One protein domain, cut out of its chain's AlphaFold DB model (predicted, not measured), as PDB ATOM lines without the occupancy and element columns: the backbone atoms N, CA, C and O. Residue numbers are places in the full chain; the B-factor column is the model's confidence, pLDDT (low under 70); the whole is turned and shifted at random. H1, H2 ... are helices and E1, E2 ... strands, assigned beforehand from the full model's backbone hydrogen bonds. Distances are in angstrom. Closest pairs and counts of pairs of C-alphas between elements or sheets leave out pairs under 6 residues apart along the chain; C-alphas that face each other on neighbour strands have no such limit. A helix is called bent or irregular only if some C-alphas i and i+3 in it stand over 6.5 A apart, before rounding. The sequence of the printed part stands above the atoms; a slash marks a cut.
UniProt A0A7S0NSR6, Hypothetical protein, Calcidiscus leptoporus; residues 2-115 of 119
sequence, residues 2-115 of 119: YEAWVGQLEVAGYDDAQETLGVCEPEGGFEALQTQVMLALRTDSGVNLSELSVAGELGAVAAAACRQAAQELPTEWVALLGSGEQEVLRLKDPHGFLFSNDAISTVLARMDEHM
ATOM      1  N   TYR A   2      20.441  39.360  15.194       41.91
ATOM      2  CA  TYR A   2      21.644  38.880  15.904       41.91
ATOM      3  C   TYR A   2      21.415  38.447  17.371       41.91
ATOM      4  O   TYR A   2      21.823  37.361  17.758       41.91
ATOM      5  N   GLU A   3      20.711  39.237  18.185       47.94
ATOM      6  CA  GLU A   3      20.456  38.876  19.596       47.94
ATOM      7  C   GLU A   3      19.541  37.649  19.745       47.94
ATOM      8  O   GLU A   3      19.749  36.814  20.619       47.94
ATOM      9  N   ALA A   4      18.559  37.493  18.850       56.75
ATOM     10  CA  ALA A   4      17.693  36.312  18.820       56.75
ATOM     11  C   ALA A   4      18.472  35.048  18.426       56.75
ATOM     12  O   ALA A   4      18.136  33.948  18.849       56.75
ATOM     13  N   TRP A   5      19.520  35.226  17.629       55.50
ATOM     14  CA  TRP A   5      20.401  34.170  17.161       55.50
ATOM     15  C   TRP A   5      21.361  33.687  18.254       55.50
ATOM     16  O   TRP A   5      21.476  32.488  18.487       55.50
ATOM     17  N   VAL A   6      21.969  34.619  18.996       56.09
ATOM     18  CA  VAL A   6      22.767  34.304  20.194       56.09
ATOM     19  C   VAL A   6      21.901  33.630  21.260       56.09
ATOM     20  O   VAL A   6      22.296  32.607  21.808       56.09
ATOM     21  N   GLY A   7      20.671  34.112  21.473       58.28
ATOM     22  CA  GLY A   7      19.727  33.463  22.384       58.28
ATOM     23  C   GLY A   7      19.339  32.036  21.967       58.28
ATOM     24  O   GLY A   7      19.128  31.188  22.828       58.28
ATOM     25  N   GLN A   8      19.274  31.730  20.666       58.91
ATOM     26  CA  GLN A   8      19.047  30.356  20.194       58.91
ATOM     27  C   GLN A   8      20.256  29.451  20.451       58.91
ATOM     28  O   GLN A   8      20.063  28.310  20.858       58.91
ATOM     29  N   LEU A   9      21.481  29.962  20.291       59.28
ATOM     30  CA  LEU A   9      22.707  29.218  20.608       59.28
ATOM     31  C   LEU A   9      22.803  28.870  22.100       59.28
ATOM     32  O   LEU A   9      23.198  27.759  22.448       59.28
ATOM     33  N   GLU A  10      22.389  29.785  22.975       61.28
ATOM     34  CA  GLU A  10      22.386  29.567  24.427       61.28
ATOM     35  C   GLU A  10      21.320  28.559  24.891       61.28
ATOM     36  O   GLU A  10      21.507  27.903  25.915       61.28
ATOM     37  N   VAL A  11      20.212  28.414  24.151       60.06
ATOM     38  CA  VAL A  11      19.081  27.544  24.528       60.06
ATOM     39  C   VAL A  11      19.128  26.168  23.855       60.06
ATOM     40  O   VAL A  11      18.804  25.175  24.504       60.06
ATOM     41  N   ALA A  12      19.486  26.096  22.572       57.97
ATOM     42  CA  ALA A  12      19.412  24.869  21.770       57.97
ATOM     43  C   ALA A  12      20.730  24.078  21.732       57.97
ATOM     44  O   ALA A  12      20.732  22.909  21.366       57.97
ATOM     45  N   GLY A  13      21.850  24.689  22.128       54.56
ATOM     46  CA  GLY A  13      23.168  24.118  21.871       54.56
ATOM     47  C   GLY A  13      23.615  24.335  20.420       54.56
ATOM     48  O   GLY A  13      22.831  24.685  19.536       54.56
ATOM     49  N   TYR A  14      24.920  24.189  20.189       58.62
ATOM     50  CA  TYR A  14      25.564  24.592  18.935       58.62
ATOM     51  C   TYR A  14      25.109  23.770  17.725       58.62
ATOM     52  O   TYR A  14      24.841  24.350  16.672       58.62
ATOM     53  N   ASP A  15      24.982  22.453  17.891       55.59
ATOM     54  CA  ASP A  15      24.682  21.523  16.798       55.59
ATOM     55  C   ASP A  15      23.267  21.760  16.225       55.59
ATOM     56  O   ASP A  15      23.099  21.913  15.014       55.59
ATOM     57  N   ASP A  16      22.263  21.918  17.095       55.88
ATOM     58  CA  ASP A  16      20.865  22.172  16.702       55.88
ATOM     59  C   ASP A  16      20.679  23.567  16.076       55.88
ATOM     60  O   ASP A  16      19.874  23.769  15.153       55.88
ATOM     61  N   ALA A  17      21.439  24.558  16.553       59.75
ATOM     62  CA  ALA A  17      21.418  25.895  15.981       59.75
ATOM     63  C   ALA A  17      21.999  25.895  14.557       59.75
ATOM     64  O   ALA A  17      21.394  26.475  13.657       59.75
ATOM     65  N   GLN A  18      23.122  25.213  14.306       56.44
ATOM     66  CA  GLN A  18      23.741  25.157  12.973       56.44
ATOM     67  C   GLN A  18      22.815  24.563  11.902       56.44
ATOM     68  O   GLN A  18      22.760  25.094  10.786       56.44
ATOM     69  N   GLU A  19      22.059  23.514  12.242       56.19
ATOM     70  CA  GLU A  19      21.060  22.913  11.348       56.19
ATOM     71  C   GLU A  19      19.915  23.891  11.046       56.19
ATOM     72  O   GLU A  19      19.571  24.117   9.884       56.19
ATOM     73  N   THR A  20      19.387  24.557  12.076       54.72
ATOM     74  CA  THR A  20      18.308  25.554  11.947       54.72
ATOM     75  C   THR A  20      18.705  26.736  11.054       54.72
ATOM     76  O   THR A  20      17.862  27.359  10.406       54.72
ATOM     77  N   LEU A  21      19.998  27.051  11.012       54.91
ATOM     78  CA  LEU A  21      20.546  28.228  10.346       54.91
ATOM     79  C   LEU A  21      21.112  27.943   8.954       54.91
ATOM     80  O   LEU A  21      21.556  28.874   8.284       54.91
ATOM     81  N   GLY A  22      21.086  26.683   8.509       50.84
ATOM     82  CA  GLY A  22      21.554  26.289   7.181       50.84
ATOM     83  C   GLY A  22      23.061  26.465   6.970       50.84
ATOM     84  O   GLY A  22      23.492  26.622   5.834       50.84
ATOM     85  N   VAL A  23      23.863  26.453   8.043       53.38
ATOM     86  CA  VAL A  23      25.331  26.649   7.987       53.38
ATOM     87  C   VAL A  23      26.076  25.332   7.693       53.38
ATOM     88  O   VAL A  23      27.300  25.284   7.640       53.38
ATOM     89  N   CYS A  24      25.345  24.237   7.488       46.66
ATOM     90  CA  CYS A  24      25.909  22.903   7.332       46.66
ATOM     91  C   CYS A  24      26.221  22.598   5.854       46.66
ATOM     92  O   CYS A  24      25.400  22.000   5.158       46.66
ATOM     93  N   GLU A  25      27.409  22.981   5.373       49.41
ATOM     94  CA  GLU A  25      28.029  22.314   4.218       49.41
ATOM     95  C   GLU A  25      29.205  21.428   4.693       49.41
ATOM     96  O   GLU A  25      30.111  21.905   5.375       49.41
ATOM     97  N   PRO A  26      29.201  20.118   4.376       43.31
ATOM     98  CA  PRO A  26      30.099  19.126   4.976       43.31
ATOM     99  C   PRO A  26      31.509  19.055   4.358       43.31
ATOM    100  O   PRO A  26      32.237  18.100   4.629       43.31
ATOM    101  N   GLU A  27      31.929  20.022   3.536       45.62
ATOM    102  CA  GLU A  27      33.234  19.954   2.852       45.62
ATOM    103  C   GLU A  27      34.416  20.516   3.666       45.62
ATOM    104  O   GLU A  27      35.568  20.280   3.307       45.62
ATOM    105  N   GLY A  28      34.182  21.161   4.815       56.09
ATOM    106  CA  GLY A  28      35.243  21.829   5.573       56.09
ATOM    107  C   GLY A  28      35.113  21.659   7.080       56.09
ATOM    108  O   GLY A  28      34.699  22.585   7.768       56.09
ATOM    109  N   GLY A  29      35.521  20.511   7.637       67.50
ATOM    110  CA  GLY A  29      35.515  20.288   9.096       67.50
ATOM    111  C   GLY A  29      36.233  21.387   9.900       67.50
ATOM    112  O   GLY A  29      35.890  21.640  11.050       67.50
ATOM    113  N   PHE A  30      37.181  22.093   9.277       75.12
ATOM    114  CA  PHE A  30      37.815  23.278   9.844       75.12
ATOM    115  C   PHE A  30      36.925  24.532   9.832       75.12
ATOM    116  O   PHE A  30      36.848  25.215  10.846       75.12
ATOM    117  N   GLU A  31      36.221  24.818   8.737       75.75
ATOM    118  CA  GLU A  31      35.296  25.960   8.643       75.75
ATOM    119  C   GLU A  31      34.111  25.795   9.604       75.75
ATOM    120  O   GLU A  31      33.696  26.745  10.276       75.75
ATOM    121  N   ALA A  32      33.614  24.559   9.745       75.19
ATOM    122  CA  ALA A  32      32.602  24.211  10.737       75.19
ATOM    123  C   ALA A  32      33.108  24.462  12.171       75.19
ATOM    124  O   ALA A  32      32.395  25.054  12.984       75.19
ATOM    125  N   LEU A  33      34.360  24.090  12.459       80.50
ATOM    126  CA  LEU A  33      35.008  24.309  13.754       80.50
ATOM    127  C   LEU A  33      35.263  25.796  14.043       80.50
ATOM    128  O   LEU A  33      34.995  26.264  15.147       80.50
ATOM    129  N   GLN A  34      35.745  26.559  13.059       83.69
ATOM    130  CA  GLN A  34      35.908  28.013  13.160       83.69
ATOM    131  C   GLN A  34      34.582  28.700  13.454       83.69
ATOM    132  O   GLN A  34      34.502  29.544  14.349       83.69
ATOM    133  N   THR A  35      33.535  28.299  12.730       82.50
ATOM    134  CA  THR A  35      32.183  28.785  12.966       82.50
ATOM    135  C   THR A  35      31.791  28.493  14.405       82.50
ATOM    136  O   THR A  35      31.505  29.431  15.140       82.50
ATOM    137  N   GLN A  36      31.866  27.236  14.847       82.38
ATOM    138  CA  GLN A  36      31.509  26.834  16.209       82.38
ATOM    139  C   GLN A  36      32.242  27.660  17.280       82.38
ATOM    140  O   GLN A  36      31.603  28.174  18.198       82.38
ATOM    141  N   VAL A  37      33.559  27.852  17.144       87.50
ATOM    142  CA  VAL A  37      34.363  28.666  18.073       87.50
ATOM    143  C   VAL A  37      33.913  30.129  18.072       87.50
ATOM    144  O   VAL A  37      33.702  30.704  19.141       87.50
ATOM    145  N   MET A  38      33.708  30.730  16.895       87.50
ATOM    146  CA  MET A  38      33.182  32.094  16.775       87.50
ATOM    147  C   MET A  38      31.822  32.236  17.469       87.50
ATOM    148  O   MET A  38      31.592  33.231  18.160       87.50
ATOM    149  N   LEU A  39      30.919  31.267  17.284       82.62
ATOM    150  CA  LEU A  39      29.586  31.289  17.893       82.62
ATOM    151  C   LEU A  39      29.687  31.213  19.405       82.62
ATOM    152  O   LEU A  39      29.060  32.001  20.107       82.62
ATOM    153  N   ALA A  40      30.518  30.302  19.896       85.75
ATOM    154  CA  ALA A  40      30.683  30.079  21.316       85.75
ATOM    155  C   ALA A  40      31.249  31.298  22.046       85.75
ATOM    156  O   ALA A  40      30.747  31.667  23.108       85.75
ATOM    157  N   LEU A  41      32.211  32.000  21.442       89.00
ATOM    158  CA  LEU A  41      32.754  33.250  21.982       89.00
ATOM    159  C   LEU A  41      31.727  34.389  22.067       89.00
ATOM    160  O   LEU A  41      31.915  35.304  22.865       89.00
ATOM    161  N   ARG A  42      30.648  34.335  21.278       86.56
ATOM    162  CA  ARG A  42      29.545  35.314  21.308       86.56
ATOM    163  C   ARG A  42      28.490  35.027  22.378       86.56
ATOM    164  O   ARG A  42      27.529  35.786  22.484       86.56
ATOM    165  N   THR A  43      28.665  33.965  23.158       84.38
ATOM    166  CA  THR A  43      27.801  33.629  24.295       84.38
ATOM    167  C   THR A  43      28.471  33.985  25.615       84.38
ATOM    168  O   THR A  43      29.701  34.070  25.712       84.38
ATOM    169  N   ASP A  44      27.670  34.079  26.672       84.31
ATOM    170  CA  ASP A  44      28.196  34.152  28.034       84.31
ATOM    171  C   ASP A  44      28.885  32.859  28.490       84.31
ATOM    172  O   ASP A  44      29.566  32.852  29.509       84.31
ATOM    173  N   SER A  45      28.757  31.749  27.766       85.12
ATOM    174  CA  SER A  45      29.426  30.498  28.140       85.12
ATOM    175  C   SER A  45      30.860  30.425  27.612       85.12
ATOM    176  O   SER A  45      31.723  29.854  28.277       85.12
ATOM    177  N   GLY A  46      31.148  31.057  26.471       89.56
ATOM    178  CA  GLY A  46      32.449  30.969  25.809       89.56
ATOM    179  C   GLY A  46      32.753  29.576  25.259       89.56
ATOM    180  O   GLY A  46      31.864  28.754  25.048       89.56
ATOM    181  N   VAL A  47      34.038  29.313  25.021       91.06
ATOM    182  CA  VAL A  47      34.538  28.061  24.437       91.06
ATOM    183  C   VAL A  47      35.172  27.205  25.526       91.06
ATOM    184  O   VAL A  47      36.144  27.629  26.153       91.06
ATOM    185  N   ASN A  48      34.678  25.981  25.715       92.19
ATOM    186  CA  ASN A  48      35.310  24.997  26.591       92.19
ATOM    187  C   ASN A  48      36.519  24.361  25.884       92.19
ATOM    188  O   ASN A  48      36.375  23.515  25.002       92.19
ATOM    189  N   LEU A  49      37.727  24.780  26.263       92.69
ATOM    190  CA  LEU A  49      38.971  24.335  25.637       92.69
ATOM    191  C   LEU A  49      39.322  22.892  26.005       92.69
ATOM    192  O   LEU A  49      39.984  22.206  25.225       92.69
ATOM    193  N   SER A  50      38.891  22.428  27.179       89.81
ATOM    194  CA  SER A  50      39.102  21.051  27.621       89.81
ATOM    195  C   SER A  50      38.281  20.083  26.762       89.81
ATOM    196  O   SER A  50      38.841  19.122  26.238       89.81
ATOM    197  N   GLU A  51      37.001  20.385  26.520       88.75
ATOM    198  CA  GLU A  51      36.136  19.615  25.607       88.75
ATOM    199  C   GLU A  51      36.639  19.668  24.162       88.75
ATOM    200  O   GLU A  51      36.771  18.633  23.508       88.75
ATOM    201  N   LEU A  52      37.008  20.862  23.690       86.38
ATOM    202  CA  LEU A  52      37.553  21.049  22.347       86.38
ATOM    203  C   LEU A  52      38.818  20.204  22.139       86.38
ATOM    204  O   LEU A  52      38.979  19.567  21.103       86.38
ATOM    205  N   SER A  53      39.690  20.129  23.150       85.94
ATOM    206  CA  SER A  53      40.958  19.403  23.045       85.94
ATOM    207  C   SER A  53      40.830  17.884  22.910       85.94
ATOM    208  O   SER A  53      41.755  17.241  22.413       85.94
ATOM    209  N   VAL A  54      39.698  17.308  23.327       83.69
ATOM    210  CA  VAL A  54      39.427  15.866  23.216       83.69
ATOM    211  C   VAL A  54      38.530  15.517  22.025       83.69
ATOM    212  O   VAL A  54      38.356  14.338  21.726       83.69
ATOM    213  N   ALA A  55      38.024  16.519  21.296       76.56
ATOM    214  CA  ALA A  55      37.167  16.363  20.117       76.56
ATOM    215  C   ALA A  55      37.931  15.956  18.832       76.56
ATOM    216  O   ALA A  55      37.457  16.165  17.716       76.56
ATOM    217  N   GLY A  56      39.121  15.365  18.974       75.25
ATOM    218  CA  GLY A  56      39.993  14.949  17.873       75.25
ATOM    219  C   GLY A  56      41.123  15.938  17.568       75.25
ATOM    220  O   GLY A  56      41.305  16.940  18.255       75.25
ATOM    221  N   GLU A  57      41.909  15.640  16.530       77.69
ATOM    222  CA  GLU A  57      43.131  16.390  16.188       77.69
ATOM    223  C   GLU A  57      42.847  17.867  15.882       77.69
ATOM    224  O   GLU A  57      43.502  18.747  16.436       77.69
ATOM    225  N   LEU A  58      41.811  18.148  15.084       77.38
ATOM    226  CA  LEU A  58      41.422  19.523  14.759       77.38
ATOM    227  C   LEU A  58      40.966  20.299  16.006       77.38
ATOM    228  O   LEU A  58      41.301  21.472  16.161       77.38
ATOM    229  N   GLY A  59      40.255  19.639  16.924       81.88
ATOM    230  CA  GLY A  59      39.840  20.229  18.195       81.88
ATOM    231  C   GLY A  59      41.026  20.539  19.118       81.88
ATOM    232  O   GLY A  59      41.117  21.634  19.671       81.88
ATOM    233  N   ALA A  60      42.000  19.630  19.219       84.06
ATOM    234  CA  ALA A  60      43.243  19.867  19.957       84.06
ATOM    235  C   ALA A  60      44.023  21.075  19.417       84.06
ATOM    236  O   ALA A  60      44.494  21.909  20.198       84.06
ATOM    237  N   VAL A  61      44.104  21.202  18.091       85.00
ATOM    238  CA  VAL A  61      44.735  22.342  17.420       85.00
ATOM    239  C   VAL A  61      43.977  23.643  17.695       85.00
ATOM    240  O   VAL A  61      44.584  24.637  18.098       85.00
ATOM    241  N   ALA A  62      42.649  23.638  17.565       86.62
ATOM    242  CA  ALA A  62      41.820  24.806  17.845       86.62
ATOM    243  C   ALA A  62      41.913  25.252  19.314       86.62
ATOM    244  O   ALA A  62      42.010  26.447  19.592       86.62
ATOM    245  N   ALA A  63      41.964  24.311  20.262       91.00
ATOM    246  CA  ALA A  63      42.153  24.617  21.676       91.00
ATOM    247  C   ALA A  63      43.515  25.281  21.942       91.00
ATOM    248  O   ALA A  63      43.592  26.249  22.699       91.00
ATOM    249  N   ALA A  64      44.589  24.800  21.307       91.44
ATOM    250  CA  ALA A  64      45.908  25.426  21.397       91.44
ATOM    251  C   ALA A  64      45.907  26.849  20.811       91.44
ATOM    252  O   ALA A  64      46.375  27.778  21.472       91.44
ATOM    253  N   ALA A  65      45.295  27.038  19.638       90.94
ATOM    254  CA  ALA A  65      45.148  28.347  19.010       90.94
ATOM    255  C   ALA A  65      44.355  29.334  19.885       90.94
ATOM    256  O   ALA A  65      44.767  30.481  20.053       90.94
ATOM    257  N   CYS A  66      43.267  28.880  20.518       92.44
ATOM    258  CA  CYS A  66      42.490  29.684  21.462       92.44
ATOM    259  C   CYS A  66      43.330  30.121  22.672       92.44
ATOM    260  O   CYS A  66      43.262  31.281  23.078       92.44
ATOM    261  N   ARG A  67      44.158  29.227  23.234       94.00
ATOM    262  CA  ARG A  67      45.074  29.579  24.337       94.00
ATOM    263  C   ARG A  67      46.103  30.613  23.912       94.00
ATOM    264  O   ARG A  67      46.377  31.529  24.681       94.00
ATOM    265  N   GLN A  68      46.669  30.473  22.716       93.44
ATOM    266  CA  GLN A  68      47.626  31.448  22.206       93.44
ATOM    267  C   GLN A  68      46.960  32.813  21.998       93.44
ATOM    268  O   GLN A  68      47.464  33.815  22.497       93.44
ATOM    269  N   ALA A  69      45.796  32.856  21.346       92.44
ATOM    270  CA  ALA A  69      45.046  34.097  21.164       92.44
ATOM    271  C   ALA A  69      44.717  34.768  22.510       92.44
ATOM    272  O   ALA A  69      44.867  35.979  22.651       92.44
ATOM    273  N   ALA A  70      44.349  33.988  23.530       91.88
ATOM    274  CA  ALA A  70      44.078  34.502  24.871       91.88
ATOM    275  C   ALA A  70      45.302  35.135  25.561       91.88
ATOM    276  O   ALA A  70      45.128  35.997  26.418       91.88
ATOM    277  N   GLN A  71      46.525  34.720  25.210       92.75
ATOM    278  CA  GLN A  71      47.765  35.312  25.733       92.75
ATOM    279  C   GLN A  71      48.135  36.626  25.035       92.75
ATOM    280  O   GLN A  71      48.831  37.454  25.620       92.75
ATOM    281  N   GLU A  72      47.699  36.807  23.791       91.25
ATOM    282  CA  GLU A  72      47.989  37.995  22.984       91.25
ATOM    283  C   GLU A  72      46.942  39.096  23.160       91.25
ATOM    284  O   GLU A  72      47.260  40.284  23.076       91.25
ATOM    285  N   LEU A  73      45.692  38.701  23.396       91.88
ATOM    286  CA  LEU A  73      44.586  39.627  23.564       91.88
ATOM    287  C   LEU A  73      44.666  40.362  24.910       91.88
ATOM    288  O   LEU A  73      45.062  39.778  25.924       91.88
ATOM    289  N   PRO A  74      44.237  41.636  24.963       91.31
ATOM    290  CA  PRO A  74      44.193  42.374  26.213       91.31
ATOM    291  C   PRO A  74      43.290  41.687  27.243       91.31
ATOM    292  O   PRO A  74      42.182  41.239  26.935       91.31
ATOM    293  N   THR A  75      43.731  41.644  28.502       89.81
ATOM    294  CA  THR A  75      42.966  40.996  29.585       89.81
ATOM    295  C   THR A  75      41.627  41.680  29.859       89.81
ATOM    296  O   THR A  75      40.755  41.101  30.499       89.81
ATOM    297  N   GLU A  76      41.429  42.920  29.414       88.81
ATOM    298  CA  GLU A  76      40.145  43.618  29.431       88.81
ATOM    299  C   GLU A  76      39.142  43.093  28.392       88.81
ATOM    300  O   GLU A  76      37.951  43.350  28.545       88.81
ATOM    301  N   TRP A  77      39.581  42.339  27.380       89.19
ATOM    302  CA  TRP A  77      38.717  41.800  26.323       89.19
ATOM    303  C   TRP A  77      38.379  40.332  26.539       89.19
ATOM    304  O   TRP A  77      37.266  39.909  26.230       89.19
ATOM    305  N   VAL A  78      39.315  39.559  27.091       91.44
ATOM    306  CA  VAL A  78      39.168  38.112  27.262       91.44
ATOM    307  C   VAL A  78      39.472  37.660  28.682       91.44
ATOM    308  O   VAL A  78      40.206  38.303  29.434       91.44
ATOM    309  N   ALA A  79      38.898  36.526  29.057       91.50
ATOM    310  CA  ALA A  79      39.207  35.820  30.283       91.50
ATOM    311  C   ALA A  79      39.373  34.330  29.982       91.50
ATOM    312  O   ALA A  79      38.479  33.702  29.416       91.50
ATOM    313  N   LEU A  80      40.507  33.770  30.397       92.38
ATOM    314  CA  LEU A  80      40.699  32.330  30.479       92.38
ATOM    315  C   LEU A  80      40.322  31.901  31.899       92.38
ATOM    316  O   LEU A  80      40.964  32.307  32.870       92.38
ATOM    317  N   LEU A  81      39.223  31.168  32.025       91.19
ATOM    318  CA  LEU A  81      38.663  30.742  33.300       91.19
ATOM    319  C   LEU A  81      38.995  29.277  33.563       91.19
ATOM    320  O   LEU A  81      38.885  28.441  32.671       91.19
ATOM    321  N   GLY A  82      39.328  28.969  34.816       87.62
ATOM    322  CA  GLY A  82      39.634  27.609  35.253       87.62
ATOM    323  C   GLY A  82      41.052  27.152  34.903       87.62
ATOM    324  O   GLY A  82      41.917  27.951  34.547       87.62
ATOM    325  N   SER A  83      41.311  25.859  35.096       75.94
ATOM    326  CA  SER A  83      42.601  25.221  34.816       75.94
ATOM    327  C   SER A  83      42.424  23.709  34.677       75.94
ATOM    328  O   SER A  83      41.649  23.115  35.428       75.94
ATOM    329  N   GLY A  84      43.194  23.069  33.796       71.88
ATOM    330  CA  GLY A  84      43.196  21.610  33.661       71.88
ATOM    331  C   GLY A  84      41.934  21.074  32.977       71.88
ATOM    332  O   GLY A  84      41.713  21.331  31.797       71.88
ATOM    333  N   GLU A  85      41.121  20.299  33.701       69.62
ATOM    334  CA  GLU A  85      39.957  19.582  33.143       69.62
ATOM    335  C   GLU A  85      38.752  20.480  32.826       69.62
ATOM    336  O   GLU A  85      37.844  20.054  32.118       69.62
ATOM    337  N   GLN A  86      38.743  21.720  33.322       82.31
ATOM    338  CA  GLN A  86      37.735  22.725  32.986       82.31
ATOM    339  C   GLN A  86      38.426  24.060  32.732       82.31
ATOM    340  O   GLN A  86      38.667  24.839  33.654       82.31
ATOM    341  N   GLU A  87      38.787  24.289  31.475       92.50
ATOM    342  CA  GLU A  87      39.368  25.535  30.995       92.50
ATOM    343  C   GLU A  87      38.456  26.142  29.928       92.50
ATOM    344  O   GLU A  87      38.120  25.493  28.938       92.50
ATOM    345  N   VAL A  88      38.047  27.392  30.131       93.88
ATOM    346  CA  VAL A  88      37.080  28.076  29.267       93.88
ATOM    347  C   VAL A  88      37.635  29.422  28.830       93.88
ATOM    348  O   VAL A  88      38.010  30.243  29.668       93.88
ATOM    349  N   LEU A  89      37.647  29.680  27.523       94.00
ATOM    350  CA  LEU A  89      37.932  31.001  26.970       94.00
ATOM    351  C   LEU A  89      36.628  31.781  26.794       94.00
ATOM    352  O   LEU A  89      35.734  31.347  26.070       94.00
ATOM    353  N   ARG A  90      36.537  32.957  27.414       93.38
ATOM    354  CA  ARG A  90      35.389  33.863  27.297       93.38
ATOM    355  C   ARG A  90      35.808  35.250  26.852       93.38
ATOM    356  O   ARG A  90      36.852  35.753  27.266       93.38
ATOM    357  N   LEU A  91      34.937  35.897  26.086       91.06
ATOM    358  CA  LEU A  91      34.980  37.343  25.920       91.06
ATOM    359  C   LEU A  91      34.367  38.002  27.162       91.06
ATOM    360  O   LEU A  91      33.411  37.486  27.739       91.06
ATOM    361  N   LYS A  92      34.917  39.140  27.587       87.94
ATOM    362  CA  LYS A  92      34.359  39.944  28.688       87.94
ATOM    363  C   LYS A  92      33.142  40.762  28.270       87.94
ATOM    364  O   LYS A  92      32.362  41.161  29.128       87.94
ATOM    365  N   ASP A  93      33.002  40.993  26.971       85.06
ATOM    366  CA  ASP A  93      31.857  41.657  26.362       85.06
ATOM    367  C   ASP A  93      31.402  40.858  25.126       85.06
ATOM    368  O   ASP A  93      31.666  41.259  23.990       85.06
ATOM    369  N   PRO A  94      30.797  39.669  25.325       73.50
ATOM    370  CA  PRO A  94      30.451  38.756  24.229       73.50
ATOM    371  C   PRO A  94      29.396  39.339  23.275       73.50
ATOM    372  O   PRO A  94      29.346  38.971  22.099       73.50
ATOM    373  N   HIS A  95      28.590  40.290  23.753       73.19
ATOM    374  CA  HIS A  95      27.576  40.989  22.960       73.19
ATOM    375  C   HIS A  95      28.058  42.350  22.431       73.19
ATOM    376  O   HIS A  95      27.462  42.900  21.502       73.19
ATOM    377  N   GLY A  96      29.125  42.912  23.003       70.19
ATOM    378  CA  GLY A  96      29.629  44.231  22.652       70.19
ATOM    379  C   GLY A  96      30.405  44.243  21.354       70.19
ATOM    380  O   GLY A  96      31.482  43.670  21.213       70.19
ATOM    381  N   PHE A  97      29.856  44.967  20.393       62.69
ATOM    382  CA  PHE A  97      30.255  44.925  18.991       62.69
ATOM    383  C   PHE A  97      31.688  45.412  18.695       62.69
ATOM    384  O   PHE A  97      32.260  45.038  17.674       62.69
ATOM    385  N   LEU A  98      32.262  46.268  19.550       64.62
ATOM    386  CA  LEU A  98      33.518  46.970  19.250       64.62
ATOM    387  C   LEU A  98      34.768  46.111  19.465       64.62
ATOM    388  O   LEU A  98      35.647  46.133  18.618       64.62
ATOM    389  N   PHE A  99      34.845  45.355  20.564       72.88
ATOM    390  CA  PHE A  99      36.053  44.590  20.917       72.88
ATOM    391  C   PHE A  99      35.894  43.081  20.707       72.88
ATOM    392  O   PHE A  99      36.883  42.375  20.522       72.88
ATOM    393  N   SER A 100      34.654  42.579  20.688       78.25
ATOM    394  CA  SER A 100      34.383  41.157  20.458       78.25
ATOM    395  C   SER A 100      34.817  40.701  19.067       78.25
ATOM    396  O   SER A 100      35.402  39.632  18.934       78.25
ATOM    397  N   ASN A 101      34.596  41.520  18.038       84.12
ATOM    398  CA  ASN A 101      34.957  41.170  16.666       84.12
ATOM    399  C   ASN A 101      36.480  41.102  16.464       84.12
ATOM    400  O   ASN A 101      36.948  40.190  15.784       84.12
ATOM    401  N   ASP A 102      37.252  41.992  17.093       86.19
ATOM    402  CA  ASP A 102      38.722  41.963  17.044       86.19
ATOM    403  C   ASP A 102      39.282  40.754  17.811       86.19
ATOM    404  O   ASP A 102      40.185  40.060  17.330       86.19
ATOM    405  N   ALA A 103      38.702  40.446  18.977       86.44
ATOM    406  CA  ALA A 103      39.064  39.270  19.761       86.44
ATOM    407  C   ALA A 103      38.777  37.965  19.002       86.44
ATOM    408  O   ALA A 103      39.654  37.111  18.886       86.44
ATOM    409  N   ILE A 104      37.581  37.837  18.420       88.12
ATOM    410  CA  ILE A 104      37.189  36.688  17.591       88.12
ATOM    411  C   ILE A 104      38.115  36.568  16.381       88.12
ATOM    412  O   ILE A 104      38.622  35.485  16.109       88.12
ATOM    413  N   SER A 105      38.385  37.674  15.686       88.75
ATOM    414  CA  SER A 105      39.258  37.674  14.506       88.75
ATOM    415  C   SER A 105      40.676  37.211  14.847       88.75
ATOM    416  O   SER A 105      41.279  36.463  14.084       88.75
ATOM    417  N   THR A 106      41.192  37.590  16.021       90.56
ATOM    418  CA  THR A 106      42.500  37.126  16.513       90.56
ATOM    419  C   THR A 106      42.493  35.626  16.811       90.56
ATOM    420  O   THR A 106      43.433  34.923  16.444       90.56
ATOM    421  N   VAL A 107      41.423  35.107  17.427       89.56
ATOM    422  CA  VAL A 107      41.260  33.663  17.663       89.56
ATOM    423  C   VAL A 107      41.246  32.893  16.342       89.56
ATOM    424  O   VAL A 107      41.995  31.927  16.197       89.56
ATOM    425  N   LEU A 108      40.459  33.343  15.362       89.69
ATOM    426  CA  LEU A 108      40.362  32.688  14.056       89.69
ATOM    427  C   LEU A 108      41.685  32.740  13.284       89.69
ATOM    428  O   LEU A 108      42.105  31.717  12.753       89.69
ATOM    429  N   ALA A 109      42.397  33.870  13.315       89.50
ATOM    430  CA  ALA A 109      43.718  33.986  12.699       89.50
ATOM    431  C   ALA A 109      44.726  32.987  13.293       89.50
ATOM    432  O   ALA A 109      45.496  32.366  12.564       89.50
ATOM    433  N   ARG A 110      44.701  32.774  14.615       90.62
ATOM    434  CA  ARG A 110      45.549  31.754  15.249       90.62
ATOM    435  C   ARG A 110      45.116  30.346  14.867       90.62
ATOM    436  O   ARG A 110      45.980  29.499  14.666       90.62
ATOM    437  N   MET A 111      43.818  30.085  14.735       86.88
ATOM    438  CA  MET A 111      43.337  28.791  14.250       86.88
ATOM    439  C   MET A 111      43.820  28.518  12.820       86.88
ATOM    440  O   MET A 111      44.315  27.423  12.568       86.88
ATOM    441  N   ASP A 112      43.757  29.508  11.926       85.69
ATOM    442  CA  ASP A 112      44.277  29.411  10.552       85.69
ATOM    443  C   ASP A 112      45.780  29.114  10.516       85.69
ATOM    444  O   ASP A 112      46.229  28.295   9.722       85.69
ATOM    445  N   GLU A 113      46.571  29.746  11.385       85.56
ATOM    446  CA  GLU A 113      48.023  29.530  11.442       85.56
ATOM    447  C   GLU A 113      48.418  28.156  11.993       85.56
ATOM    448  O   GLU A 113      49.442  27.601  11.587       85.56
ATOM    449  N   HIS A 114      47.647  27.615  12.941       78.50
ATOM    450  CA  HIS A 114      47.936  26.299  13.510       78.50
ATOM    451  C   HIS A 114      47.451  25.155  12.626       78.50
ATOM    452  O   HIS A 114      47.951  24.033  12.750       78.50
ATOM    453  N   MET A 115      46.482  25.410  11.750       72.19
ATOM    454  CA  MET A 115      46.045  24.410  10.797       72.19
ATOM    455  C   MET A 115      46.969  24.398   9.582       72.19
ATOM    456  O   MET A 115      47.279  25.448   9.016       72.19
TER     457      MET A 115
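This is residues 2 to 115 of the 119 residues of the protein "Hypothetical protein" of Calcidiscus leptoporus (UniProt A0A7S0NSR6). A hairpin of two strands, E1 and E2, has the helix H5 packed over one of its faces, and H5, H3 and H6 make a triangle of helices that is the core. H4 folds back beside the first part of H5, next to E2, while H1 and H2 form a loosely attached head on the side of H3 away from H5. The printed part has 114 residues, with six named helices and two named strands in the order H1, H2, H3, H4, H5, E1, E2, H6; the sheet's order is E1 - E2, antiparallel, and the class is mostly helix. The whole is compact, with a radius of gyration of the C-alphas of 13.2 A and spans of 34 by 31 by 25 A.

E1, residues 78 to 83, and E2, residues 86 to 91, form an antiparallel hairpin with 173 degrees between their directions. N 81 and O 88 are within hydrogen-bond range at 2.8 A, as are N 90 and O 79 at 2.9 A. H5, residues 57 to 72, comes closest to E2 at the C-alphas of Cys 66 and Leu 89, 7.3 A apart, and to E1 at those of Ala 70 and Val 78, 6.5 A apart. H4, residues 49 to 54, forms a helical hairpin with H5: they touch at a shallow tilt of 22 degrees, opposite ways, with the closest C-alphas, those of Ser 53 and Ala 60, 3.9 A apart. Before H4, residues 47 to 48 pair antiparallel with residues 88 to 89 of E2. H6, residues 97 to 114, touches H5 with its residues 106 to 114 alone, at a steep tilt of 51 degrees, opposite ways; the closest C-alphas are those of Ala 65 and Arg 110, 5.1 A apart. H3, residues 29 to 41, touches H6 at a shallow tilt of 31 degrees, opposite ways, with the C-alphas of Met 38 and Ile 104 closest at 6.2 A. H3 and H5 only just touch, with 3 pairs of C-alphas within 8 A, the closest those of Phe 30 and Leu 58 at 7.2 A; their tilt is steep, 41 degrees, the same way. H2, residues 14 to 20, and H3 only just touch too, with 3 such pairs, and are about perpendicular at 73 degrees; Tyr 14 and Gln 36 have the closest C-alphas, 6.9 A apart. H1, residues 2 to 12, is close to H3 but not clearly touching, with the C-alphas of Leu 9 and Leu 39 closest at 7.7 A. H1 and H2 are each apart from H4, H5, H6 and both strands. Every O i to N i+4 pair is within hydrogen-bond range in H1, H2, H3 and H5, against 1 of 2 in H4 and 12 of 14 in H6.

E1 is 15.3 A long from first to last C-alpha and begins at C-alpha 78, (39.168, 38.112, 27.262); E2 is 16.5 A long. H6 is the longest helix, 26.3 A, and ends at C-alpha 114, (47.936, 26.299, 13.510); it is irregular, but only just, with C-alphas 98 and 101 6.51 A apart. H5 is 23.2 A long, H3 18.5 A and H4 8.8 A. H1, 15.4 A long, begins at C-alpha 2, (21.644, 38.880, 15.904), and H2 is 10.1 A long.

The C-alphas of Glu 27 and Glu 76, 36.3 A apart, are the two farthest apart. The printed part has no cut and no long link; the links H2 to H3 and H3 to H4 are short, and the others are tight. The mean pLDDT of the printed part is 77.7, and residues 2 to 29, 85 and 97 to 98 are under 70.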